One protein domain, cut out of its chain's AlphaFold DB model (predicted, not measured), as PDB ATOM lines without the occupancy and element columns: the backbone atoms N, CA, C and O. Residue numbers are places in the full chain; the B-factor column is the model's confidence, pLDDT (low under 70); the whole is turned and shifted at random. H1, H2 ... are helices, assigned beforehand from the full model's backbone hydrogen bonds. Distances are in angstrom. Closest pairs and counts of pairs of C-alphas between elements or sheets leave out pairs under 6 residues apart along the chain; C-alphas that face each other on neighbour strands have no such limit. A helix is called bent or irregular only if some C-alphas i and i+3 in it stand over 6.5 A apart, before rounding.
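Overview. This is residues 9 to 129 and 140 to 204 of the 204 residues of the protein "Hypothetical protein" of Pseudictyota dubia (UniProt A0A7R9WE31). The domain is a long, thin rod built on one very long helix, H3. H2 folds back on one end of H3 as a helical hairpin, H1 and H5 run on along the rod beyond H2, each meeting H3 with only a part of its length, and the short H4 meets the beginning of H5 near the other end, where residues 162 to 171 of a long loop stick out. The printed part has 186 residues with five named helices, in the order H1, H2, H3, H4, H5, and no named strand; the class is all helix. The whole is extended, with a radius of gyration of the C-alphas of 29.0 A and spans of 101 by 27 by 26 A.

Along the chain. H3, residues 66 to 129, is the longest helix at 91.7 A, from C-alpha 66 at (187.850, 63.609, 70.057) to C-alpha 129 at (248.242, 114.339, 116.862). It has a kink of 32 degrees near residue 73 and is irregular, with C-alphas 67 and 70 lying 8.0 A apart. H2, residues 42 to 63, measures 32.1 A. H1, residues 13 to 38, measures 36.8 A and begins at C-alpha 13 at (226.631, 100.524, 127.142). H5, residues 178 to 202, measures 36.4 A and ends at C-alpha 202 at (203.004, 84.453, 107.115). H4, residues 142 to 154, measures 18.6 A.

Arrangement. H3 and H5 are the hubs, touching three helices each. H2 and H3 form a hairpin and touch at a shallow tilt of 32 degrees, opposite ways; H3 does so with residues 68 to 89 alone, and the closest C-alphas, of Ser 61 and Thr 72, are 5.7 A apart. H1, H3 and H5 form an up-and-down bundle, each running against the one before it. Residues 30 to 38 of H1 touch residues 93 to 104 of H3, closest at the C-alphas of Val 37 and Ile 97, 6.4 A, with a shallow tilt of 19 degrees. Residues 180 to 181 of H5 touch residues 112 to 119 of H3, closest at the C-alphas of Val 115 and Leu 181, 7.3 A. H1 and H5 touch, running the same way at a tilt of 36 degrees, only just steep; their closest C-alphas, of Gly 23 and Met 184, are 5.0 A apart. H4 touches H5 at the C-alphas of Ile 154 and Gly 179, 4.9 A, and is apart from H1 and H2. In H1, H2, H4 and H5 every O i to N i+4 pair is within hydrogen-bond range; in H3, 54 of 60 are.

Size, cuts and confidence. The C-alphas farthest apart, of Ser 67 and Val 169, are 101.1 A apart. Residues 130 to 139 are not printed, and C-alphas 129 and 140 are 21.2 A apart across this cut. The link from H4 to H5, residues 155 to 177, is long; those from H1 to H2 and from H2 to H3 are tight. The mean pLDDT of the printed part is 73.7, and 62 residues are under 70: 9 to 15, 119 to 129, 140 to 181 and 203 to 204.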
ATOM      1  N   SER A   9     232.786  99.299 133.855       45.12
ATOM      2  CA  SER A   9     232.856 100.757 133.708       45.12
ATOM      3  C   SER A   9     233.563 101.242 132.437       45.12
ATOM      4  O   SER A   9     233.433 102.411 132.085       45.12
ATOM      5  N   VAL A  10     234.325 100.377 131.761       52.75
ATOM      6  CA  VAL A  10     234.997 100.694 130.492       52.75
ATOM      7  C   VAL A  10     234.081 100.397 129.296       52.75
ATOM      8  O   VAL A  10     234.257 100.987 128.235       52.75
ATOM      9  N   LEU A  11     233.048  99.561 129.466       54.38
ATOM     10  CA  LEU A  11     231.991  99.417 128.468       54.38
ATOM     11  C   LEU A  11     231.059 100.629 128.525       54.38
ATOM     12  O   LEU A  11     230.298 100.798 129.478       54.38
ATOM     13  N   ARG A  12     231.035 101.433 127.461       59.25
ATOM     14  CA  ARG A  12     229.957 102.407 127.258       59.25
ATOM     15  C   ARG A  12     228.760 101.681 126.655       59.25
ATOM     16  O   ARG A  12     228.667 101.512 125.441       59.25
ATOM     17  N   SER A  13     227.864 101.222 127.525       66.75
ATOM     18  CA  SER A  13     226.631 100.524 127.142       66.75
ATOM     19  C   SER A  13     225.788 101.327 126.147       66.75
ATOM     20  O   SER A  13     225.163 100.730 125.277       66.75
ATOM     21  N   ASP A  14     225.832 102.658 126.217       66.44
ATOM     22  CA  ASP A  14     225.084 103.551 125.326       66.44
ATOM     23  C   ASP A  14     225.512 103.424 123.856       66.44
ATOM     24  O   ASP A  14     224.660 103.342 122.975       66.44
ATOM     25  N   ASP A  15     226.817 103.329 123.576       65.69
ATOM     26  CA  ASP A  15     227.332 103.205 122.203       65.69
ATOM     27  C   ASP A  15     227.012 101.822 121.614       65.69
ATOM     28  O   ASP A  15     226.706 101.694 120.428       65.69
ATOM     29  N   ILE A  16     227.032 100.783 122.455       72.06
ATOM     30  CA  ILE A  16     226.622  99.423 122.081       72.06
ATOM     31  C   ILE A  16     225.129  99.406 121.755       72.06
ATOM     32  O   ILE A  16     224.739  98.891 120.710       72.06
ATOM     33  N   LEU A  17     224.293  99.996 122.614       73.12
ATOM     34  CA  LEU A  17     222.853 100.104 122.385       73.12
ATOM     35  C   LEU A  17     222.539 100.912 121.123       73.12
ATOM     36  O   LEU A  17     221.660 100.521 120.359       73.12
ATOM     37  N   LEU A  18     223.278 101.991 120.866       75.00
ATOM     38  CA  LEU A  18     223.121 102.811 119.670       75.00
ATOM     39  C   LEU A  18     223.494 102.040 118.395       75.00
ATOM     40  O   LEU A  18     222.727 102.052 117.435       75.00
ATOM     41  N   LEU A  19     224.617 101.314 118.385       77.00
ATOM     42  CA  LEU A  19     225.022 100.476 117.248       77.00
ATOM     43  C   LEU A  19     224.048  99.315 117.006       77.00
ATOM     44  O   LEU A  19     223.711  99.032 115.853       77.00
ATOM     45  N   LEU A  20     223.557  98.683 118.076       79.25
ATOM     46  CA  LEU A  20     222.509  97.664 117.999       79.25
ATOM     47  C   LEU A  20     221.221  98.247 117.405       79.25
ATOM     48  O   LEU A  20     220.648  97.656 116.492       79.25
ATOM     49  N   ALA A  21     220.781  99.412 117.888       80.75
ATOM     50  CA  ALA A  21     219.569 100.069 117.412       80.75
ATOM     51  C   ALA A  21     219.684 100.465 115.935       80.75
ATOM     52  O   ALA A  21     218.772 100.187 115.161       80.75
ATOM     53  N   ILE A  22     220.810 101.053 115.520       84.56
ATOM     54  CA  ILE A  22     221.050 101.423 114.117       84.56
ATOM     55  C   ILE A  22     221.056 100.177 113.227       84.56
ATOM     56  O   ILE A  22     220.372 100.165 112.204       84.56
ATOM     57  N   GLY A  23     221.779  99.122 113.622       84.25
ATOM     58  CA  GLY A  23     221.830  97.865 112.874       84.25
ATOM     59  C   GLY A  23     220.452  97.212 112.736       84.25
ATOM     60  O   GLY A  23     220.062  96.825 111.634       84.25
ATOM     61  N   ALA A  24     219.686  97.163 113.827       86.12
ATOM     62  CA  ALA A  24     218.344  96.594 113.834       86.12
ATOM     63  C   ALA A  24     217.352  97.414 112.992       86.12
ATOM     64  O   ALA A  24     216.639  96.848 112.169       86.12
ATOM     65  N   ILE A  25     217.317  98.741 113.156       89.19
ATOM     66  CA  ILE A  25     216.422  99.628 112.394       89.19
ATOM     67  C   ILE A  25     216.729  99.539 110.899       89.19
ATOM     68  O   ILE A  25     215.809  99.431 110.087       89.19
ATOM     69  N   TYR A  26     218.012  99.555 110.533       89.25
ATOM     70  CA  TYR A  26     218.449  99.414 109.150       89.25
ATOM     71  C   TYR A  26     217.940  98.111 108.521       89.25
ATOM     72  O   TYR A  26     217.301  98.147 107.464       89.25
ATOM     73  N   GLU A  27     218.148  96.977 109.198       88.00
ATOM     74  CA  GLU A  27     217.708  95.673 108.695       88.00
ATOM     75  C   GLU A  27     216.175  95.595 108.604       88.00
ATOM     76  O   GLU A  27     215.640  95.134 107.596       88.00
ATOM     77  N   ILE A  28     215.443  96.132 109.591       89.50
ATOM     78  CA  ILE A  28     213.972  96.204 109.559       89.50
ATOM     79  C   ILE A  28     213.486  96.976 108.326       89.50
ATOM     80  O   ILE A  28     212.564  96.525 107.638       89.50
ATOM     81  N   ILE A  29     214.089  98.129 108.021       89.75
ATOM     82  CA  ILE A  29     213.694  98.957 106.873       89.75
ATOM     83  C   ILE A  29     213.916  98.191 105.566       89.75
ATOM     84  O   ILE A  29     212.998  98.101 104.745       89.75
ATOM     85  N   ILE A  30     215.099  97.602 105.380       87.94
ATOM     86  CA  ILE A  30     215.429  96.864 104.154       87.94
ATOM     87  C   ILE A  30     214.520  95.655 103.977       87.94
ATOM     88  O   ILE A  30     213.976  95.461 102.888       87.94
ATOM     89  N   ARG A  31     214.286  94.883 105.041       85.38
ATOM     90  CA  ARG A  31     213.378  93.730 105.008       85.38
ATOM     91  C   ARG A  31     211.954  94.146 104.679       85.38
ATOM     92  O   ARG A  31     211.324  93.521 103.831       85.38
ATOM     93  N   THR A  32     211.474  95.246 105.253       87.19
ATOM     94  CA  THR A  32     210.139  95.781 104.947       87.19
ATOM     95  C   THR A  32     210.013  96.153 103.467       87.19
ATOM     96  O   THR A  32     209.012  95.831 102.821       87.19
ATOM     97  N   VAL A  33     211.029  96.804 102.894       87.56
ATOM     98  CA  VAL A  33     211.050  97.151 101.464       87.56
ATOM     99  C   VAL A  33     211.116  95.892 100.597       87.56
ATOM    100  O   VAL A  33     210.337  95.761  99.651       87.56
ATOM    101  N   ALA A  34     211.982  94.935 100.937       85.56
ATOM    102  CA  ALA A  34     212.107  93.670 100.222       85.56
ATOM    103  C   ALA A  34     210.789  92.877 100.235       85.56
ATOM    104  O   ALA A  34     210.358  92.388  99.193       85.56
ATOM    105  N   GLN A  35     210.097  92.814 101.375       85.38
ATOM    106  CA  GLN A  35     208.789  92.167 101.499       85.38
ATOM    107  C   GLN A  35     207.725  92.836 100.631       85.38
ATOM    108  O   GLN A  35     206.971  92.145  99.947       85.38
ATOM    109  N   ARG A  36     207.690  94.172 100.587       84.69
ATOM    110  CA  ARG A  36     206.762  94.902  99.709       84.69
ATOM    111  C   ARG A  36     206.992  94.595  98.232       84.69
ATOM    112  O   ARG A  36     206.028  94.529  97.479       84.69
ATOM    113  N   VAL A  37     208.242  94.392  97.820       84.75
ATOM    114  CA  VAL A  37     208.580  94.055  96.429       84.75
ATOM    115  C   VAL A  37     208.345  92.573  96.117       84.75
ATOM    116  O   VAL A  37     207.937  92.244  95.004       84.75
ATOM    117  N   LYS A  38     208.534  91.677  97.096       81.94
ATOM    118  CA  LYS A  38     208.185  90.250  96.984       81.94
ATOM    119  C   LYS A  38     206.669  90.015  96.960       81.94
ATOM    120  O   LYS A  38     206.220  89.000  96.422       81.94
ATOM    121  N   ALA A  39     205.878  90.913  97.549       81.69
ATOM    122  CA  ALA A  39     204.430  90.778  97.610       81.69
ATOM    123  C   ALA A  39     203.814  90.732  96.201       81.69
ATOM    124  O   ALA A  39     203.994  91.632  95.383       81.69
ATOM    125  N   ARG A  40     203.052  89.667  95.925       80.69
ATOM    126  CA  ARG A  40     202.342  89.497  94.647       80.69
ATOM    127  C   ARG A  40     201.233  90.530  94.507       80.69
ATOM    128  O   ARG A  40     200.424  90.672  95.432       80.69
ATOM    129  N   SER A  41     201.156  91.175  93.344       84.75
ATOM    130  CA  SER A  41     200.076  92.112  93.025       84.75
ATOM    131  C   SER A  41     198.721  91.397  92.974       84.75
ATOM    132  O   SER A  41     198.641  90.187  92.744       84.75
ATOM    133  N   LEU A  42     197.637  92.146  93.193       85.62
ATOM    134  CA  LEU A  42     196.273  91.616  93.067       85.62
ATOM    135  C   LEU A  42     196.014  91.080  91.653       85.62
ATOM    136  O   LEU A  42     195.416  90.016  91.501       85.62
ATOM    137  N   ASP A  43     196.548  91.758  90.639       85.56
ATOM    138  CA  ASP A  43     196.429  91.343  89.243       85.56
ATOM    139  C   ASP A  43     197.111  89.995  88.984       85.56
ATOM    140  O   ASP A  43     196.526  89.128  88.337       85.56
ATOM    141  N   GLU A  44     198.299  89.762  89.556       86.56
ATOM    142  CA  GLU A  44     199.002  88.477  89.438       86.56
ATOM    143  C   GLU A  44     198.210  87.343  90.113       86.56
ATOM    144  O   GLU A  44     198.117  86.231  89.584       86.56
ATOM    145  N   ARG A  45     197.594  87.619  91.270       87.75
ATOM    146  CA  ARG A  45     196.743  86.648  91.980       87.75
ATOM    147  C   ARG A  45     195.497  86.298  91.166       87.75
ATOM    148  O   ARG A  45     195.183  85.117  91.014       87.75
ATOM    149  N   ASN A  46     194.832  87.305  90.602       91.38
ATOM    150  CA  ASN A  46     193.665  87.118  89.742       91.38
ATOM    151  C   ASN A  46     194.029  86.334  88.475       91.38
ATOM    152  O   ASN A  46     193.323  85.395  88.108       91.38
ATOM    153  N   LEU A  47     195.164  86.654  87.847       89.81
ATOM    154  CA  LEU A  47     195.655  85.952  86.662       89.81
ATOM    155  C   LEU A  47     195.943  84.473  86.958       89.81
ATOM    156  O   LEU A  47     195.546  83.607  86.183       89.81
ATOM    157  N   ARG A  48     196.568  84.163  88.103       90.25
ATOM    158  CA  ARG A  48     196.801  82.780  88.561       90.25
ATOM    159  C   ARG A  48     195.501  82.017  88.799       90.25
ATOM    160  O   ARG A  48     195.414  80.853  88.414       90.25
ATOM    161  N   SER A  49     194.499  82.657  89.402       91.75
ATOM    162  CA  SER A  49     193.180  82.050  89.611       91.75
ATOM    163  C   SER A  49     192.501  81.713  88.278       91.75
ATOM    164  O   SER A  49     192.095  80.569  88.071       91.75
ATOM    165  N   GLN A  50     192.488  82.659  87.333       92.19
ATOM    166  CA  GLN A  50     191.957  82.444  85.980       92.19
ATOM    167  C   GLN A  50     192.693  81.319  85.247       92.19
ATOM    168  O   GLN A  50     192.074  80.474  84.608       92.19
ATOM    169  N   LEU A  51     194.022  81.279  85.352       92.75
ATOM    170  CA  LEU A  51     194.847  80.241  84.738       92.75
ATOM    171  C   LEU A  51     194.534  78.865  85.339       92.75
ATOM    172  O   LEU A  51     194.421  77.882  84.606       92.75
ATOM    173  N   HIS A  52     194.332  78.786  86.655       93.50
ATOM    174  CA  HIS A  52     193.934  77.541  87.305       93.50
ATOM    175  C   HIS A  52     192.555  77.059  86.832       93.50
ATOM    176  O   HIS A  52     192.411  75.872  86.527       93.50
ATOM    177  N   GLN A  53     191.577  77.964  86.721       93.81
ATOM    178  CA  GLN A  53     190.252  77.658  86.172       93.81
ATOM    179  C   GLN A  53     190.355  77.160  84.725       93.81
ATOM    180  O   GLN A  53     189.873  76.074  84.417       93.81
ATOM    181  N   LEU A  54     191.100  77.864  83.869       91.94
ATOM    182  CA  LEU A  54     191.327  77.459  82.478       91.94
ATOM    183  C   LEU A  54     192.015  76.091  82.370       91.94
ATOM    184  O   LEU A  54     191.649  75.281  81.520       91.94
ATOM    185  N   LYS A  55     192.987  75.782  83.240       92.56
ATOM    186  CA  LYS A  55     193.623  74.452  83.298       92.56
ATOM    187  C   LYS A  55     192.640  73.360  83.705       92.56
ATOM    188  O   LYS A  55     192.685  72.257  83.155       92.56
ATOM    189  N   TYR A  56     191.756  73.662  84.653       94.81
ATOM    190  CA  TYR A  56     190.708  72.744  85.081       94.81
ATOM    191  C   TYR A  56     189.722  72.457  83.941       94.81
ATOM    192  O   TYR A  56     189.493  71.291  83.620       94.81
ATOM    193  N   GLU A  57     189.227  73.496  83.267       92.88
ATOM    194  CA  GLU A  57     188.338  73.383  82.104       92.88
ATOM    195  C   GLU A  57     189.005  72.634  80.949       92.88
ATOM    196  O   GLU A  57     188.422  71.711  80.391       92.88
ATOM    197  N   THR A  58     190.272  72.931  80.651       92.12
ATOM    198  CA  THR A  58     191.044  72.210  79.624       92.12
ATOM    199  C   THR A  58     191.139  70.719  79.954       92.12
ATOM    200  O   THR A  58     190.975  69.866  79.082       92.12
ATOM    201  N   THR A  59     191.374  70.384  81.226       93.12
ATOM    202  CA  THR A  59     191.437  68.990  81.689       93.12
ATOM    203  C   THR A  59     190.077  68.306  81.575       93.12
ATOM    204  O   THR A  59     190.023  67.140  81.191       93.12
ATOM    205  N   GLN A  60     188.981  69.012  81.867       93.00
ATOM    206  CA  GLN A  60     187.629  68.502  81.651       93.00
ATOM    207  C   GLN A  60     187.342  68.261  80.166       93.00
ATOM    208  O   GLN A  60     186.957  67.152  79.802       93.00
ATOM    209  N   SER A  61     187.604  69.233  79.293       88.62
ATOM    210  CA  SER A  61     187.335  69.099  77.859       88.62
ATOM    211  C   SER A  61     188.187  68.008  77.204       88.62
ATOM    212  O   SER A  61     187.704  67.300  76.326       88.62
ATOM    213  N   ARG A  62     189.419  67.772  77.682       88.81
ATOM    214  CA  ARG A  62     190.246  66.629  77.243       88.81
ATOM    215  C   ARG A  62     189.616  65.273  77.577       88.81
ATOM    216  O   ARG A  62     189.819  64.320  76.831       88.81
ATOM    217  N   ARG A  63     188.844  65.170  78.666       92.19
ATOM    218  CA  ARG A  63     188.147  63.926  79.049       92.19
ATOM    219  C   ARG A  63     186.962  63.605  78.141       92.19
ATOM    220  O   ARG A  63     186.606  62.438  78.036       92.19
ATOM    221  N   LEU A  64     186.376  64.607  77.480       90.94
ATOM    222  CA  LEU A  64     185.267  64.420  76.534       90.94
ATOM    223  C   LEU A  64     185.714  63.747  75.223       90.94
ATOM    224  O   LEU A  64     184.881  63.245  74.472       90.94
ATOM    225  N   GLY A  65     187.025  63.677  74.970       89.19
ATOM    226  CA  GLY A  65     187.596  62.943  73.847       89.19
ATOM    227  C   GLY A  65     187.557  63.710  72.516       89.19
ATOM    228  O   GLY A  65     187.511  64.941  72.499       89.19
ATOM    229  N   PRO A  66     187.615  63.001  71.372       89.06
ATOM    230  CA  PRO A  66     187.850  63.609  70.057       89.06
ATOM    231  C   PRO A  66     186.775  64.602  69.592       89.06
ATOM    232  O   PRO A  66     187.071  65.493  68.799       89.06
ATOM    233  N   SER A  67     185.538  64.480  70.084       87.62
ATOM    234  CA  SER A  67     184.424  65.370  69.729       87.62
ATOM    235  C   SER A  67     184.626  66.810  70.214       87.62
ATOM    236  O   SER A  67     184.108  67.735  69.593       87.62
ATOM    237  N   ALA A  68     185.421  67.017  71.268       87.00
ATOM    238  CA  ALA A  68     185.714  68.327  71.847       87.00
ATOM    239  C   ALA A  68     187.075  68.909  71.406       87.00
ATOM    240  O   ALA A  68     187.507  69.929  71.941       87.00
ATOM    241  N   PHE A  69     187.757  68.305  70.422       88.56
ATOM    242  CA  PHE A  69     189.137  68.658  70.043       88.56
ATOM    243  C   PHE A  69     189.338  70.145  69.690       88.56
ATOM    244  O   PHE A  69     190.347  70.769  70.030       88.56
ATOM    245  N   VAL A  70     188.363  70.742  69.000       92.44
ATOM    246  CA  VAL A  70     188.431  72.157  68.609       92.44
ATOM    247  C   VAL A  70     188.345  73.064  69.839       92.44
ATOM    248  O   VAL A  70     189.077  74.049  69.934       92.44
ATOM    249  N   GLU A  71     187.478  72.731  70.792       88.88
ATOM    250  CA  GLU A  71     187.309  73.490  72.033       88.88
ATOM    251  C   GLU A  71     188.512  73.322  72.957       88.88
ATOM    252  O   GLU A  71     189.021  74.318  73.471       88.88
ATOM    253  N   THR A  72     189.056  72.105  73.076       91.81
ATOM    254  CA  THR A  72     190.304  71.874  73.815       91.81
ATOM    255  C   THR A  72     191.451  72.683  73.225       91.81
ATOM    256  O   THR A  72     192.182  73.326  73.970       91.81
ATOM    257  N   SER A  73     191.580  72.740  71.893       92.38
ATOM    258  CA  SER A  73     192.645  73.519  71.250       92.38
ATOM    259  C   SER A  73     192.489  75.029  71.488       92.38
ATOM    260  O   SER A  73     193.480  75.737  71.679       92.38
ATOM    261  N   LYS A  74     191.251  75.545  71.528       93.81
ATOM    262  CA  LYS A  74     190.977  76.949  71.885       93.81
ATOM    263  C   LYS A  74     191.360  77.249  73.337       93.81
ATOM    264  O   LYS A  74     192.023  78.258  73.581       93.81
ATOM    265  N   LEU A  75     190.985  76.375  74.274       91.38
ATOM    266  CA  LEU A  75     191.321  76.517  75.694       91.38
ATOM    267  C   LEU A  75     192.834  76.438  75.930       91.38
ATOM    268  O   LEU A  75     193.386  77.279  76.632       91.38
ATOM    269  N   GLU A  76     193.532  75.513  75.273       91.31
ATOM    270  CA  GLU A  76     194.992  75.394  75.362       91.31
ATOM    271  C   GLU A  76     195.709  76.652  74.869       91.31
ATOM    272  O   GLU A  76     196.637  77.133  75.518       91.31
ATOM    273  N   ARG A  77     195.249  77.253  73.764       93.38
ATOM    274  CA  ARG A  77     195.784  78.544  73.302       93.38
ATOM    275  C   ARG A  77     195.557  79.650  74.332       93.38
ATOM    276  O   ARG A  77     196.463  80.446  74.564       93.38
ATOM    277  N   ALA A  78     194.383  79.695  74.962       90.94
ATOM    278  CA  ALA A  78     194.092  80.668  76.013       90.94
ATOM    279  C   ALA A  78     194.983  80.462  77.254       90.94
ATOM    280  O   ALA A  78     195.488  81.442  77.806       90.94
ATOM    281  N   VAL A  79     195.241  79.208  77.647       92.88
ATOM    282  CA  VAL A  79     196.195  78.863  78.715       92.88
ATOM    283  C   VAL A  79     197.592  79.370  78.367       92.88
ATOM    284  O   VAL A  79     198.189  80.062  79.185       92.88
ATOM    285  N   LEU A  80     198.081  79.117  77.149       93.44
ATOM    286  CA  LEU A  80     199.411  79.560  76.714       93.44
ATOM    287  C   LEU A  80     199.566  81.087  76.740       93.44
ATOM    288  O   LEU A  80     200.605  81.599  77.158       93.44
ATOM    289  N   VAL A  81     198.537  81.831  76.324       94.19
ATOM    290  CA  VAL A  81     198.551  83.304  76.393       94.19
ATOM    291  C   VAL A  81     198.649  83.770  77.846       94.19
ATOM    292  O   VAL A  81     199.484  84.616  78.166       94.19
ATOM    293  N   LYS A  82     197.848  83.186  78.743       91.56
ATOM    294  CA  LYS A  82     197.835  83.543  80.168       91.56
ATOM    295  C   LYS A  82     199.117  83.128  80.894       91.56
ATOM    296  O   LYS A  82     199.579  83.868  81.758       91.56
ATOM    297  N   GLU A  83     199.716  81.996  80.529       92.38
ATOM    298  CA  GLU A  83     201.031  81.565  81.023       92.38
ATOM    299  C   GLU A  83     202.135  82.535  80.596       92.38
ATOM    300  O   GLU A  83     202.963  82.915  81.421       92.38
ATOM    301  N   LYS A  84     202.104  83.007  79.345       94.81
ATOM    302  CA  LYS A  84     203.044  84.023  78.853       94.81
ATOM    303  C   LYS A  84     202.884  85.366  79.567       94.81
ATOM    304  O   LYS A  84     203.866  86.060  79.804       94.81
ATOM    305  N   ASP A  85     201.660  85.772  79.888       91.06
ATOM    306  CA  ASP A  85     201.457  87.008  80.644       91.06
ATOM    307  C   ASP A  85     201.924  86.857  82.092       91.06
ATOM    308  O   ASP A  85     202.567  87.760  82.623       91.06
ATOM    309  N   LEU A  86     201.700  85.693  82.706       90.75
ATOM    310  CA  LEU A  86     202.215  85.387  84.035       90.75
ATOM    311  C   LEU A  86     203.749  85.393  84.064       90.75
ATOM    312  O   LEU A  86     204.323  85.980  84.979       90.75
ATOM    313  N   SER A  87     204.414  84.824  83.055       91.19
ATOM    314  CA  SER A  87     205.879  84.822  82.993       91.19
ATOM    315  C   SER A  87     206.456  86.238  82.918       91.19
ATOM    316  O   SER A  87     207.446  86.521  83.584       91.19
ATOM    317  N   LYS A  88     205.801  87.167  82.203       91.94
ATOM    318  CA  LYS A  88     206.204  88.587  82.192       91.94
ATOM    319  C   LYS A  88     206.116  89.219  83.581       91.94
ATOM    320  O   LYS A  88     207.043  89.914  83.988       91.94
ATOM    321  N   PHE A  89     205.033  88.968  84.323       89.19
ATOM    322  CA  PHE A  89     204.899  89.471  85.696       89.19
ATOM    323  C   PHE A  89     205.990  88.911  86.616       89.19
ATOM    324  O   PHE A  89     206.519  89.637  87.459       89.19
ATOM    325  N   GLU A  90     206.350  87.638  86.450       89.31
ATOM    326  CA  GLU A  90     207.427  87.013  87.220       89.31
ATOM    327  C   GLU A  90     208.803  87.581  86.858       89.31
ATOM    328  O   GLU A  90     209.579  87.901  87.760       89.31
ATOM    329  N   GLU A  91     209.089  87.783  85.570       92.00
ATOM    330  CA  GLU A  91     210.318  88.433  85.101       92.00
ATOM    331  C   GLU A  91     210.447  89.862  85.637       92.00
ATOM    332  O   GLU A  91     211.501  90.242  86.150       92.00
ATOM    333  N   ASP A  92     209.381  90.658  85.563       89.62
ATOM    334  CA  ASP A  92     209.392  92.040  86.044       89.62
ATOM    335  C   ASP A  92     209.535  92.115  87.566       89.62
ATOM    336  O   ASP A  92     210.246  92.985  88.081       89.62
ATOM    337  N   ARG A  93     208.922  91.183  88.302       87.25
ATOM    338  CA  ARG A  93     209.128  91.063  89.749       87.25
ATOM    339  C   ARG A  93     210.573  90.693  90.068       87.25
ATOM    340  O   ARG A  93     211.170  91.338  90.927       87.25
ATOM    341  N   ASN A  94     211.149  89.715  89.373       89.62
ATOM    342  CA  ASN A  94     212.535  89.301  89.593       89.62
ATOM    343  C   ASN A  94     213.508  90.459  89.322       89.62
ATOM    344  O   ASN A  94     214.359  90.739  90.159       89.62
ATOM    345  N   LYS A  95     213.301  91.241  88.252       91.62
ATOM    346  CA  LYS A  95     214.093  92.461  87.987       91.62
ATOM    347  C   LYS A  95     214.002  93.485  89.122       91.62
ATOM    348  O   LYS A  95     215.001  94.119  89.472       91.62
ATOM    349  N   ARG A  96     212.813  93.679  89.705       87.69
ATOM    350  CA  ARG A  96     212.628  94.585  90.855       87.69
ATOM    351  C   ARG A  96     213.339  94.061  92.101       87.69
ATOM    352  O   ARG A  96     213.987  94.849  92.783       87.69
ATOM    353  N   ILE A  97     213.254  92.757  92.368       88.62
ATOM    354  CA  ILE A  97     213.964  92.105  93.478       88.62
ATOM    355  C   ILE A  97     215.477  92.290  93.315       88.62
ATOM    356  O   ILE A  97     216.121  92.782  94.239       88.62
ATOM    357  N   ASP A  98     216.020  92.016  92.128       90.31
ATOM    358  CA  ASP A  98     217.447  92.183  91.832       90.31
ATOM    359  C   ASP A  98     217.904  93.635  92.021       90.31
ATOM    360  O   ASP A  98     218.988  93.900  92.546       90.31
ATOM    361  N   THR A  99     217.072  94.600  91.623       88.75
ATOM    362  CA  THR A  99     217.374  96.029  91.790       88.75
ATOM    363  C   THR A  99     217.437  96.412  93.268       88.75
ATOM    364  O   THR A  99     218.378  97.084  93.691       88.75
ATOM    365  N   VAL A 100     216.473  95.954  94.073       87.69
ATOM    366  CA  VAL A 100     216.466  96.188  95.525       87.69
ATOM    367  C   VAL A 100     217.656  95.511  96.195       87.69
ATOM    368  O   VAL A 100     218.287  96.122  97.052       87.69
ATOM    369  N   GLN A 101     218.015  94.295  95.783       88.56
ATOM    370  CA  GLN A 101     219.161  93.578  96.335       88.56
ATOM    371  C   GLN A 101     220.483  94.302  96.039       88.56
ATOM    372  O   GLN A 101     221.318  94.450  96.931       88.56
ATOM    373  N   ARG A 102     220.658  94.827  94.819       88.81
ATOM    374  CA  ARG A 102     221.830  95.644  94.460       88.81
ATOM    375  C   ARG A 102     221.898  96.941  95.263       88.81
ATOM    376  O   ARG A 102     222.969  97.308  95.736       88.81
ATOM    377  N   LEU A 103     220.766  97.625  95.436       86.31
ATOM    378  CA  LEU A 103     220.700  98.835  96.257       86.31
ATOM    379  C   LEU A 103     221.033  98.526  97.718       86.31
ATOM    380  O   LEU A 103     221.873  99.203  98.302       86.31
ATOM    381  N   SER A 104     220.430  97.477  98.278       86.12
ATOM    382  CA  SER A 104     220.696  97.010  99.639       86.12
ATOM    383  C   SER A 104     222.176  96.710  99.851       86.12
ATOM    384  O   SER A 104     222.734  97.144 100.853       86.12
ATOM    385  N   TRP A 105     222.828  96.027  98.907       86.00
ATOM    386  CA  TRP A 105     224.263  95.761  98.977       86.00
ATOM    387  C   TRP A 105     225.083  97.054  99.046       86.00
ATOM    388  O   TRP A 105     225.926  97.209  99.930       86.00
ATOM    389  N   ASN A 106     224.796  98.015  98.164       86.38
ATOM    390  CA  ASN A 106     225.496  99.300  98.140       86.38
ATOM    391  C   ASN A 106     225.301 100.088  99.444       86.38
ATOM    392  O   ASN A 106     226.260 100.660  99.960       86.38
ATOM    393  N   PHE A 107     224.085 100.090 100.001       87.56
ATOM    394  CA  PHE A 107     223.809 100.725 101.290       87.56
ATOM    395  C   PHE A 107     224.538 100.035 102.442       87.56
ATOM    396  O   PHE A 107     225.092 100.728 103.292       87.56
ATOM    397  N   THR A 108     224.618  98.702 102.451       85.00
ATOM    398  CA  THR A 108     225.326  97.961 103.505       85.00
ATOM    399  C   THR A 108     226.819  98.264 103.458       85.00
ATOM    400  O   THR A 108     227.427  98.526 104.494       85.00
ATOM    401  N   VAL A 109     227.411  98.310 102.261       85.69
ATOM    402  CA  VAL A 109     228.813  98.716 102.081       85.69
ATOM    403  C   VAL A 109     229.032 100.154 102.551       85.69
ATOM    404  O   VAL A 109     229.983 100.408 103.287       85.69
ATOM    405  N   ALA A 110     228.148 101.089 102.187       85.94
ATOM    406  CA  ALA A 110     228.248 102.483 102.615       85.94
ATOM    407  C   ALA A 110     228.127 102.637 104.140       85.94
ATOM    408  O   ALA A 110     228.926 103.343 104.749       85.94
ATOM    409  N   LEU A 111     227.173 101.947 104.769       83.19
ATOM    410  CA  LEU A 111     226.972 101.950 106.219       83.19
ATOM    411  C   LEU A 111     228.191 101.367 106.948       83.19
ATOM    412  O   LEU A 111     228.685 101.973 107.897       83.19
ATOM    413  N   ASN A 112     228.725 100.243 106.461       81.56
ATOM    414  CA  ASN A 112     229.957  99.654 106.983       81.56
ATOM    415  C   ASN A 112     231.142 100.617 106.835       81.56
ATOM    416  O   ASN A 112     231.929 100.741 107.767       81.56
ATOM    417  N   LEU A 113     231.257 101.332 105.711       82.62
ATOM    418  CA  LEU A 113     232.316 102.317 105.484       82.62
ATOM    419  C   LEU A 113     232.167 103.531 106.407       82.62
ATOM    420  O   LEU A 113     233.162 103.995 106.947       82.62
ATOM    421  N   ILE A 114     230.947 104.018 106.649       80.19
ATOM    422  CA  ILE A 114     230.689 105.117 107.593       80.19
ATOM    423  C   ILE A 114     231.058 104.697 109.014       80.19
ATOM    424  O   ILE A 114     231.789 105.417 109.689       80.19
ATOM    425  N   VAL A 115     230.600 103.527 109.464       76.00
ATOM    426  CA  VAL A 115     230.975 103.007 110.786       76.00
ATOM    427  C   VAL A 115     232.478 102.773 110.855       76.00
ATOM    428  O   VAL A 115     233.097 103.120 111.859       76.00
ATOM    429  N   PHE A 116     233.092 102.310 109.765       73.25
ATOM    430  CA  PHE A 116     234.538 102.218 109.667       73.25
ATOM    431  C   PHE A 116     235.205 103.598 109.811       73.25
ATOM    432  O   PHE A 116     236.073 103.787 110.646       73.25
ATOM    433  N   ALA A 117     234.773 104.623 109.085       70.19
ATOM    434  CA  ALA A 117     235.363 105.959 109.163       70.19
ATOM    435  C   ALA A 117     235.185 106.608 110.550       70.19
ATOM    436  O   ALA A 117     236.131 107.183 111.086       70.19
ATOM    437  N   VAL A 118     234.003 106.479 111.155       70.62
ATOM    438  CA  VAL A 118     233.683 107.072 112.464       70.62
ATOM    439  C   VAL A 118     234.425 106.361 113.597       70.62
ATOM    440  O   VAL A 118     234.998 107.027 114.456       70.62
ATOM    441  N   TYR A 119     234.464 105.025 113.589       66.69
ATOM    442  CA  TYR A 119     235.055 104.235 114.677       66.69
ATOM    443  C   TYR A 119     236.510 103.800 114.427       66.69
ATOM    444  O   TYR A 119     237.180 103.406 115.375       66.69
ATOM    445  N   TYR A 120     237.023 103.880 113.194       62.47
ATOM    446  CA  TYR A 120     238.410 103.536 112.829       62.47
ATOM    447  C   TYR A 120     239.197 104.752 112.324       62.47
ATOM    448  O   TYR A 120     240.365 104.893 112.667       62.47
ATOM    449  N   GLY A 121     238.582 105.656 111.554       55.41
ATOM    450  CA  GLY A 121     239.266 106.827 110.985       55.41
ATOM    451  C   GLY A 121     239.563 107.929 112.005       55.41
ATOM    452  O   GLY A 121     240.685 108.429 112.072       55.41
ATOM    453  N   VAL A 122     238.583 108.285 112.840       58.94
ATOM    454  CA  VAL A 122     238.745 109.343 113.858       58.94
ATOM    455  C   VAL A 122     239.791 108.975 114.929       58.94
ATOM    456  O   VAL A 122     240.629 109.826 115.238       58.94
ATOM    457  N   PRO A 123     239.842 107.731 115.456       54.47
ATOM    458  CA  PRO A 123     240.877 107.349 116.418       54.47
ATOM    459  C   PRO A 123     242.298 107.389 115.843       54.47
ATOM    460  O   PRO A 123     243.194 107.878 116.526       54.47
ATOM    461  N   ILE A 124     242.519 106.962 114.593       50.31
ATOM    462  CA  ILE A 124     243.853 106.995 113.957       50.31
ATOM    463  C   ILE A 124     244.369 108.438 113.837       50.31
ATOM    464  O   ILE A 124     245.504 108.716 114.214       50.31
ATOM    465  N   LEU A 125     243.513 109.375 113.413       48.12
ATOM    466  CA  LEU A 125     243.867 110.798 113.308       48.12
ATOM    467  C   LEU A 125     244.179 111.439 114.671       48.12
ATOM    468  O   LEU A 125     245.012 112.340 114.757       48.12
ATOM    469  N   SER A 126     243.532 110.977 115.743       47.41
ATOM    470  CA  SER A 126     243.791 111.475 117.100       47.41
ATOM    471  C   SER A 126     245.109 110.968 117.701       47.41
ATOM    472  O   SER A 126     245.719 111.664 118.510       47.41
ATOM    473  N   VAL A 127     245.577 109.783 117.287       47.50
ATOM    474  CA  VAL A 127     246.831 109.181 117.769       47.50
ATOM    475  C   VAL A 127     248.052 109.871 117.151       47.50
ATOM    476  O   VAL A 127     249.001 110.167 117.876       47.50
ATOM    477  N   ASP A 128     248.001 110.226 115.863       39.03
ATOM    478  CA  ASP A 128     249.094 110.963 115.203       39.03
ATOM    479  C   ASP A 128     249.250 112.404 115.724       39.03
ATOM    480  O   ASP A 128     250.361 112.929 115.787       39.03
ATOM    481  N   GLY A 129     248.167 113.038 116.186       37.72
ATOM    482  CA  GLY A 129     248.242 114.339 116.862       37.72
ATOM    483  C   GLY A 129     248.840 114.276 118.276       37.72
ATOM    484  O   GLY A 129     249.355 115.279 118.767       37.72
ATOM    485  N   MET A 140     255.575  99.975 130.116       48.78
ATOM    486  CA  MET A 140     254.432  99.060 130.142       48.78
ATOM    487  C   MET A 140     254.929  97.610 130.059       48.78
ATOM    488  O   MET A 140     255.538  97.214 129.068       48.78
ATOM    489  N   THR A 141     254.611  96.787 131.058       51.91
ATOM    490  CA  THR A 141     254.789  95.326 131.001       51.91
ATOM    491  C   THR A 141     253.984  94.709 129.848       51.91
ATOM    492  O   THR A 141     252.814  95.050 129.652       51.91
ATOM    493  N   GLU A 142     254.585  93.764 129.112       49.28
ATOM    494  CA  GLU A 142     254.017  93.134 127.902       49.28
ATOM    495  C   GLU A 142     252.620  92.522 128.120       49.28
ATOM    496  O   GLU A 142     251.759  92.590 127.243       49.28
ATOM    497  N   GLU A 143     252.339  92.012 129.321       48.75
ATOM    498  CA  GLU A 143     251.029  91.459 129.690       48.75
ATOM    499  C   GLU A 143     249.922  92.526 129.743       48.75
ATOM    500  O   GLU A 143     248.790  92.279 129.320       48.75
ATOM    501  N   ALA A 144     250.241  93.743 130.199       50.19
ATOM    502  CA  ALA A 144     249.300  94.864 130.215       50.19
ATOM    503  C   ALA A 144     249.030  95.377 128.793       50.19
ATOM    504  O   ALA A 144     247.894  95.728 128.455       50.19
ATOM    505  N   ALA A 145     250.049  95.343 127.928       50.84
ATOM    506  CA  ALA A 145     249.897  95.643 126.511       50.84
ATOM    507  C   ALA A 145     249.005  94.599 125.811       50.84
ATOM    508  O   ALA A 145     248.063  94.985 125.119       50.84
ATOM    509  N   ALA A 146     249.210  93.301 126.061       47.03
ATOM    510  CA  ALA A 146     248.397  92.221 125.496       47.03
ATOM    511  C   ALA A 146     246.940  92.238 125.998       47.03
ATOM    512  O   ALA A 146     246.005  92.086 125.208       47.03
ATOM    513  N   ALA A 147     246.716  92.498 127.290       49.38
ATOM    514  CA  ALA A 147     245.375  92.635 127.857       49.38
ATOM    515  C   ALA A 147     244.634  93.870 127.315       49.38
ATOM    516  O   ALA A 147     243.433  93.800 127.051       49.38
ATOM    517  N   SER A 148     245.335  94.990 127.103       50.25
ATOM    518  CA  SER A 148     244.762  96.181 126.459       50.25
ATOM    519  C   SER A 148     244.426  95.938 124.981       50.25
ATOM    520  O   SER A 148     243.359  96.342 124.522       50.25
ATOM    521  N   TYR A 149     245.274  95.184 124.270       49.22
ATOM    522  CA  TYR A 149     245.056  94.780 122.882       49.22
ATOM    523  C   TYR A 149     243.813  93.892 122.744       49.22
ATOM    524  O   TYR A 149     242.932  94.194 121.943       49.22
ATOM    525  N   MET A 150     243.681  92.861 123.586       47.16
ATOM    526  CA  MET A 150     242.509  91.973 123.611       47.16
ATOM    527  C   MET A 150     241.221  92.694 124.028       47.16
ATOM    528  O   MET A 150     240.160  92.427 123.465       47.16
ATOM    529  N   ARG A 151     241.293  93.629 124.988       49.12
ATOM    530  CA  ARG A 151     240.131  94.429 125.418       49.12
ATOM    531  C   ARG A 151     239.595  95.304 124.303       49.12
ATOM    532  O   ARG A 151     238.386  95.334 124.099       49.12
ATOM    533  N   GLY A 152     240.473  95.974 123.570       50.16
ATOM    534  CA  GLY A 152     240.016  96.737 122.426       50.16
ATOM    535  C   GLY A 152     239.574  95.830 121.263       50.16
ATOM    536  O   GLY A 152     238.638  96.163 120.552       50.16
ATOM    537  N   LEU A 153     240.162  94.644 121.071       46.53
ATOM    538  CA  LEU A 153     239.747  93.749 119.977       46.53
ATOM    539  C   LEU A 153     238.294  93.266 120.130       46.53
ATOM    540  O   LEU A 153     237.622  93.019 119.132       46.53
ATOM    541  N   ILE A 154     237.802  93.175 121.369       44.69
ATOM    542  CA  ILE A 154     236.501  92.580 121.700       44.69
ATOM    543  C   ILE A 154     235.421  93.631 122.011       44.69
ATOM    544  O   ILE A 154     234.249  93.378 121.741       44.69
ATOM    545  N   PHE A 155     235.772  94.813 122.530       45.56
ATOM    546  CA  PHE A 155     234.784  95.810 122.958       45.56
ATOM    547  C   PHE A 155     234.925  97.138 122.214       45.56
ATOM    548  O   PHE A 155     236.035  97.653 122.108       45.56
ATOM    549  N   PRO A 156     233.816  97.736 121.735       45.34
ATOM    550  CA  PRO A 156     233.858  99.066 121.148       45.34
ATOM    551  C   PRO A 156     234.191 100.093 122.235       45.34
ATOM    552  O   PRO A 156     233.337 100.461 123.040       45.34
ATOM    553  N   LEU A 157     235.441 100.549 122.271       46.97
ATOM    554  CA  LEU A 157     235.870 101.675 123.099       46.97
ATOM    555  C   LEU A 157     236.002 102.896 122.195       46.97
ATOM    556  O   LEU A 157     236.919 102.977 121.380       46.97
ATOM    557  N   SER A 158     235.047 103.820 122.295       44.69
ATOM    558  CA  SER A 158     235.029 105.043 121.497       44.69
ATOM    559  C   SER A 158     235.806 106.176 122.182       44.69
ATOM    560  O   SER A 158     235.773 106.359 123.400       44.69
ATOM    561  N   TYR A 159     236.512 106.952 121.361       43.19
ATOM    562  CA  TYR A 159     237.155 108.210 121.718       43.19
ATOM    563  C   TYR A 159     236.095 109.325 121.696       43.19
ATOM    564  O   TYR A 159     235.554 109.631 120.634       43.19
ATOM    565  N   ILE A 160     235.789 109.963 122.833       42.09
ATOM    566  CA  ILE A 160     235.086 111.259 122.820       42.09
ATOM    567  C   ILE A 160     236.134 112.355 122.680       42.09
ATOM    568  O   ILE A 160     236.736 112.797 123.656       42.09
ATOM    569  N   GLY A 161     236.316 112.824 121.454       40.25
ATOM    570  CA  GLY A 161     237.199 113.933 121.121       40.25
ATOM    571  C   GLY A 161     236.462 115.191 120.676       40.25
ATOM    572  O   GLY A 161     236.846 115.738 119.656       40.25
ATOM    573  N   VAL A 162     235.419 115.652 121.385       37.75
ATOM    574  CA  VAL A 162     234.952 117.065 121.288       37.75
ATOM    575  C   VAL A 162     234.573 117.677 122.658       37.75
ATOM    576  O   VAL A 162     234.348 118.876 122.756       37.75
ATOM    577  N   GLY A 163     234.567 116.908 123.758       30.64
ATOM    578  CA  GLY A 163     234.083 117.396 125.064       30.64
ATOM    579  C   GLY A 163     235.108 117.561 126.193       30.64
ATOM    580  O   GLY A 163     234.774 118.162 127.207       30.64
ATOM    581  N   LEU A 164     236.338 117.050 126.075       36.97
ATOM    582  CA  LEU A 164     237.277 116.994 127.206       36.97
ATOM    583  C   LEU A 164     238.611 117.667 126.880       36.97
ATOM    584  O   LEU A 164     239.652 117.037 126.758       36.97
ATOM    585  N   ARG A 165     238.585 119.001 126.855       34.25
ATOM    586  CA  ARG A 165     239.776 119.837 127.084       34.25
ATOM    587  C   ARG A 165     240.235 119.842 128.559       34.25
ATOM    588  O   ARG A 165     240.995 120.719 128.947       34.25
ATOM    589  N   LEU A 166     239.763 118.913 129.397       36.28
ATOM    590  CA  LEU A 166     239.821 119.038 130.863       36.28
ATOM    591  C   LEU A 166     240.067 117.731 131.639       36.28
ATOM    592  O   LEU A 166     239.667 117.624 132.791       36.28
ATOM    593  N   ALA A 167     240.770 116.756 131.072       30.95
ATOM    594  CA  ALA A 167     241.336 115.683 131.889       30.95
ATOM    595  C   ALA A 167     242.789 115.467 131.476       30.95
ATOM    596  O   ALA A 167     243.143 114.518 130.785       30.95
ATOM    597  N   GLY A 168     243.634 116.426 131.874       32.09
ATOM    598  CA  GLY A 168     245.035 116.110 132.106       32.09
ATOM    599  C   GLY A 168     245.116 114.963 133.113       32.09
ATOM    600  O   GLY A 168     244.239 114.829 133.964       32.09
ATOM    601  N   VAL A 169     246.190 114.185 133.016       33.97
ATOM    602  CA  VAL A 169     246.491 112.983 133.807       33.97
ATOM    603  C   VAL A 169     245.978 111.685 133.169       33.97
ATOM    604  O   VAL A 169     244.843 111.264 133.344       33.97
ATOM    605  N   GLY A 170     246.902 111.067 132.425       36.56
ATOM    606  CA  GLY A 170     247.099 109.625 132.277       36.56
ATOM    607  C   GLY A 170     245.870 108.726 132.209       36.56
ATOM    608  O   GLY A 170     245.334 108.331 133.234       36.56
ATOM    609  N   LEU A 171     245.547 108.257 131.004       30.48
ATOM    610  CA  LEU A 171     244.955 106.933 130.821       30.48
ATOM    611  C   LEU A 171     245.375 106.373 129.461       30.48
ATOM    612  O   LEU A 171     244.784 106.641 128.416       30.48
ATOM    613  N   ALA A 172     246.434 105.568 129.511       36.53
ATOM    614  CA  ALA A 172     246.788 104.610 128.484       36.53
ATOM    615  C   ALA A 172     245.703 103.519 128.427       36.53
ATOM    616  O   ALA A 172     245.768 102.508 129.121       36.53
ATOM    617  N   ALA A 173     244.686 103.720 127.595       38.09
ATOM    618  CA  ALA A 173     243.808 102.648 127.150       38.09
ATOM    619  C   ALA A 173     243.766 102.693 125.624       38.09
ATOM    620  O   ALA A 173     243.070 103.512 125.026       38.09
ATOM    621  N   ARG A 174     244.578 101.835 124.992       42.34
ATOM    622  CA  ARG A 174     244.573 101.637 123.542       42.34
ATOM    623  C   ARG A 174     243.174 101.206 123.110       42.34
ATOM    624  O   ARG A 174     242.695 100.144 123.502       42.34
ATOM    625  N   ALA A 175     242.541 102.054 122.308       44.41
ATOM    626  CA  ALA A 175     241.314 101.737 121.608       44.41
ATOM    627  C   ALA A 175     241.574 100.553 120.674       44.41
ATOM    628  O   ALA A 175     242.532 100.554 119.903       44.41
ATOM    629  N   SER A 176     240.712  99.550 120.717       45.44
ATOM    630  CA  SER A 176     240.505  98.729 119.535       45.44
ATOM    631  C   SER A 176     239.003  98.614 119.279       45.44
ATOM    632  O   SER A 176     238.168  98.892 120.144       45.44
ATOM    633  N   SER A 177     238.698  98.439 118.002       52.31
ATOM    634  CA  SER A 177     237.511  98.956 117.317       52.31
ATOM    635  C   SER A 177     236.742  97.858 116.575       52.31
ATOM    636  O   SER A 177     235.710  98.127 115.968       52.31
ATOM    637  N   LEU A 178     237.202  96.603 116.663       51.78
ATOM    638  CA  LEU A 178     236.567  95.433 116.043       51.78
ATOM    639  C   LEU A 178     235.190  95.116 116.647       51.78
ATOM    640  O   LEU A 178     234.290  94.685 115.926       51.78
ATOM    641  N   GLY A 179     234.983  95.411 117.934       61.72
ATOM    642  CA  GLY A 179     233.701  95.188 118.607       61.72
ATOM    643  C   GLY A 179     232.530  95.987 118.018       61.72
ATOM    644  O   GLY A 179     231.403  95.509 118.054       61.72
ATOM    645  N   ALA A 180     232.760  97.166 117.425       65.12
ATOM    646  CA  ALA A 180     231.676  98.022 116.922       65.12
ATOM    647  C   ALA A 180     230.970  97.423 115.693       65.12
ATOM    648  O   ALA A 180     229.740  97.364 115.648       65.12
ATOM    649  N   LEU A 181     231.748  96.932 114.719       68.19
ATOM    650  CA  LEU A 181     231.200  96.243 113.546       68.19
ATOM    651  C   LEU A 181     230.554  94.914 113.938       68.19
ATOM    652  O   LEU A 181     229.465  94.611 113.465       68.19
ATOM    653  N   VAL A 182     231.179  94.154 114.843       74.44
ATOM    654  CA  VAL A 182     230.629  92.874 115.318       74.44
ATOM    655  C   VAL A 182     229.287  93.074 116.026       74.44
ATOM    656  O   VAL A 182     228.343  92.331 115.762       74.44
ATOM    657  N   VAL A 183     229.165  94.098 116.875       76.31
ATOM    658  CA  VAL A 183     227.904  94.443 117.546       76.31
ATOM    659  C   VAL A 183     226.830  94.813 116.521       76.31
ATOM    660  O   VAL A 183     225.736  94.252 116.565       76.31
ATOM    661  N   MET A 184     227.138  95.680 115.552       79.44
ATOM    662  CA  MET A 184     226.173  96.051 114.513       79.44
ATOM    663  C   MET A 184     225.741  94.841 113.662       79.44
ATOM    664  O   MET A 184     224.543  94.626 113.467       79.44
ATOM    665  N   TRP A 185     226.688  94.009 113.213       80.38
ATOM    666  CA  TRP A 185     226.394  92.798 112.440       80.38
ATOM    667  C   TRP A 185     225.599  91.768 113.239       80.38
ATOM    668  O   TRP A 185     224.723  91.111 112.681       80.38
ATOM    669  N   SER A 186     225.845  91.645 114.546       83.19
ATOM    670  CA  SER A 186     225.060  90.751 115.403       83.19
ATOM    671  C   SER A 186     223.585  91.164 115.458       83.19
ATOM    672  O   SER A 186     222.705  90.305 115.372       83.19
ATOM    673  N   ALA A 187     223.298  92.472 115.504       83.50
ATOM    674  CA  ALA A 187     221.934  92.992 115.462       83.50
ATOM    675  C   ALA A 187     221.267  92.708 114.112       83.50
ATOM    676  O   ALA A 187     220.147  92.198 114.074       83.50
ATOM    677  N   GLN A 188     221.975  92.991 113.014       86.25
ATOM    678  CA  GLN A 188     221.487  92.745 111.655       86.25
ATOM    679  C   GLN A 188     221.175  91.263 111.437       86.25
ATOM    680  O   GLN A 188     220.064  90.924 111.039       86.25
ATOM    681  N   SER A 189     222.101  90.369 111.791       85.75
ATOM    682  CA  SER A 189     221.910  88.925 111.632       85.75
ATOM    683  C   SER A 189     220.747  88.398 112.481       85.75
ATOM    684  O   SER A 189     219.959  87.572 112.022       85.75
ATOM    685  N   THR A 190     220.575  88.920 113.700       86.75
ATOM    686  CA  THR A 190     219.451  88.530 114.562       86.75
ATOM    687  C   THR A 190     218.111  88.952 113.954       86.75
ATOM    688  O   THR A 190     217.191  88.137 113.871       86.75
ATOM    689  N   VAL A 191     217.994  90.201 113.486       88.19
ATOM    690  CA  VAL A 191     216.771  90.701 112.835       88.19
ATOM    691  C   VAL A 191     216.483  89.945 111.540       88.19
ATOM    692  O   VAL A 191     215.334  89.581 111.296       88.19
ATOM    693  N   GLU A 192     217.509  89.654 110.742       86.50
ATOM    694  CA  GLU A 192     217.392  88.828 109.542       86.50
ATOM    695  C   GLU A 192     216.756  87.474 109.870       86.50
ATOM    696  O   GLU A 192     215.731  87.126 109.280       86.50
ATOM    697  N   LYS A 193     217.288  86.743 110.857       86.69
ATOM    698  CA  LYS A 193     216.758  85.425 111.235       86.69
ATOM    699  C   LYS A 193     215.341  85.481 111.781       86.69
ATOM    700  O   LYS A 193     214.514  84.656 111.399       86.69
ATOM    701  N   VAL A 194     215.023  86.482 112.596       87.69
ATOM    702  CA  VAL A 194     213.646  86.688 113.065       87.69
ATOM    703  C   VAL A 194     212.711  86.976 111.886       87.69
ATOM    704  O   VAL A 194     211.622  86.407 111.816       87.69
ATOM    705  N   SER A 195     213.136  87.801 110.928       84.62
ATOM    706  CA  SER A 195     212.331  88.129 109.748       84.62
ATOM    707  C   SER A 195     212.093  86.920 108.838       84.62
ATOM    708  O   SER A 195     210.978  86.752 108.353       84.62
ATOM    709  N   GLU A 196     213.089  86.043 108.659       83.88
ATOM    710  CA  GLU A 196     212.952  84.788 107.907       83.88
ATOM    711  C   GLU A 196     211.903  83.869 108.548       83.88
ATOM    712  O   GLU A 196     211.056  83.311 107.850       83.88
ATOM    713  N   CYS A 197     211.906  83.756 109.880       84.38
ATOM    714  CA  CYS A 197     210.896  82.991 110.607       84.38
ATOM    715  C   CYS A 197     209.491  83.587 110.446       84.38
ATOM    716  O   CYS A 197     208.533  82.845 110.232       84.38
ATOM    717  N   VAL A 198     209.354  84.916 110.517       83.25
ATOM    718  CA  VAL A 198     208.064  85.595 110.308       83.25
ATOM    719  C   VAL A 198     207.576  85.408 108.870       83.25
ATOM    720  O   VAL A 198     206.406  85.097 108.666       83.25
ATOM    721  N   GLU A 199     208.456  85.533 107.873       79.56
ATOM    722  CA  GLU A 199     208.117  85.272 106.469       79.56
ATOM    723  C   GLU A 199     207.620  83.836 106.273       79.56
ATOM    724  O   GLU A 199     206.597  83.639 105.621       79.56
ATOM    725  N   ALA A 200     208.286  82.845 106.872       78.94
ATOM    726  CA  ALA A 200     207.874  81.446 106.782       78.94
ATOM    727  C   ALA A 200     206.492  81.182 107.406       78.94
ATOM    728  O   ALA A 200     205.740  80.366 106.880       78.94
ATOM    729  N   LEU A 201     206.146  81.876 108.495       77.12
ATOM    730  CA  LEU A 201     204.845  81.740 109.162       77.12
ATOM    731  C   LEU A 201     203.712  82.473 108.432       77.12
ATOM    732  O   LEU A 201     202.571  82.029 108.479       77.12
ATOM    733  N   VAL A 202     204.009  83.605 107.786       70.94
ATOM    734  CA  VAL A 202     203.004  84.453 107.115       70.94
ATOM    735  C   VAL A 202     202.748  84.027 105.663       70.94
ATOM    736  O   VAL A 202     201.682  84.312 105.123       70.94
ATOM    737  N   LEU A 203     203.721  83.386 105.005       59.50
ATOM    738  CA  LEU A 203     203.611  82.925 103.613       59.50
ATOM    739  C   LEU A 203     203.170  81.455 103.468       59.50
ATOM    740  O   LEU A 203     203.088  80.979 102.331       59.50
ATOM    741  N   GLN A 204     202.895  80.756 104.576       44.84
ATOM    742  CA  GLN A 204     202.111  79.510 104.590       44.84
ATOM    743  C   GLN A 204     200.621  79.807 104.396       44.84
ATOM    744  O   GLN A 204     199.980  79.026 103.657       44.84
TER     745      GLN A 204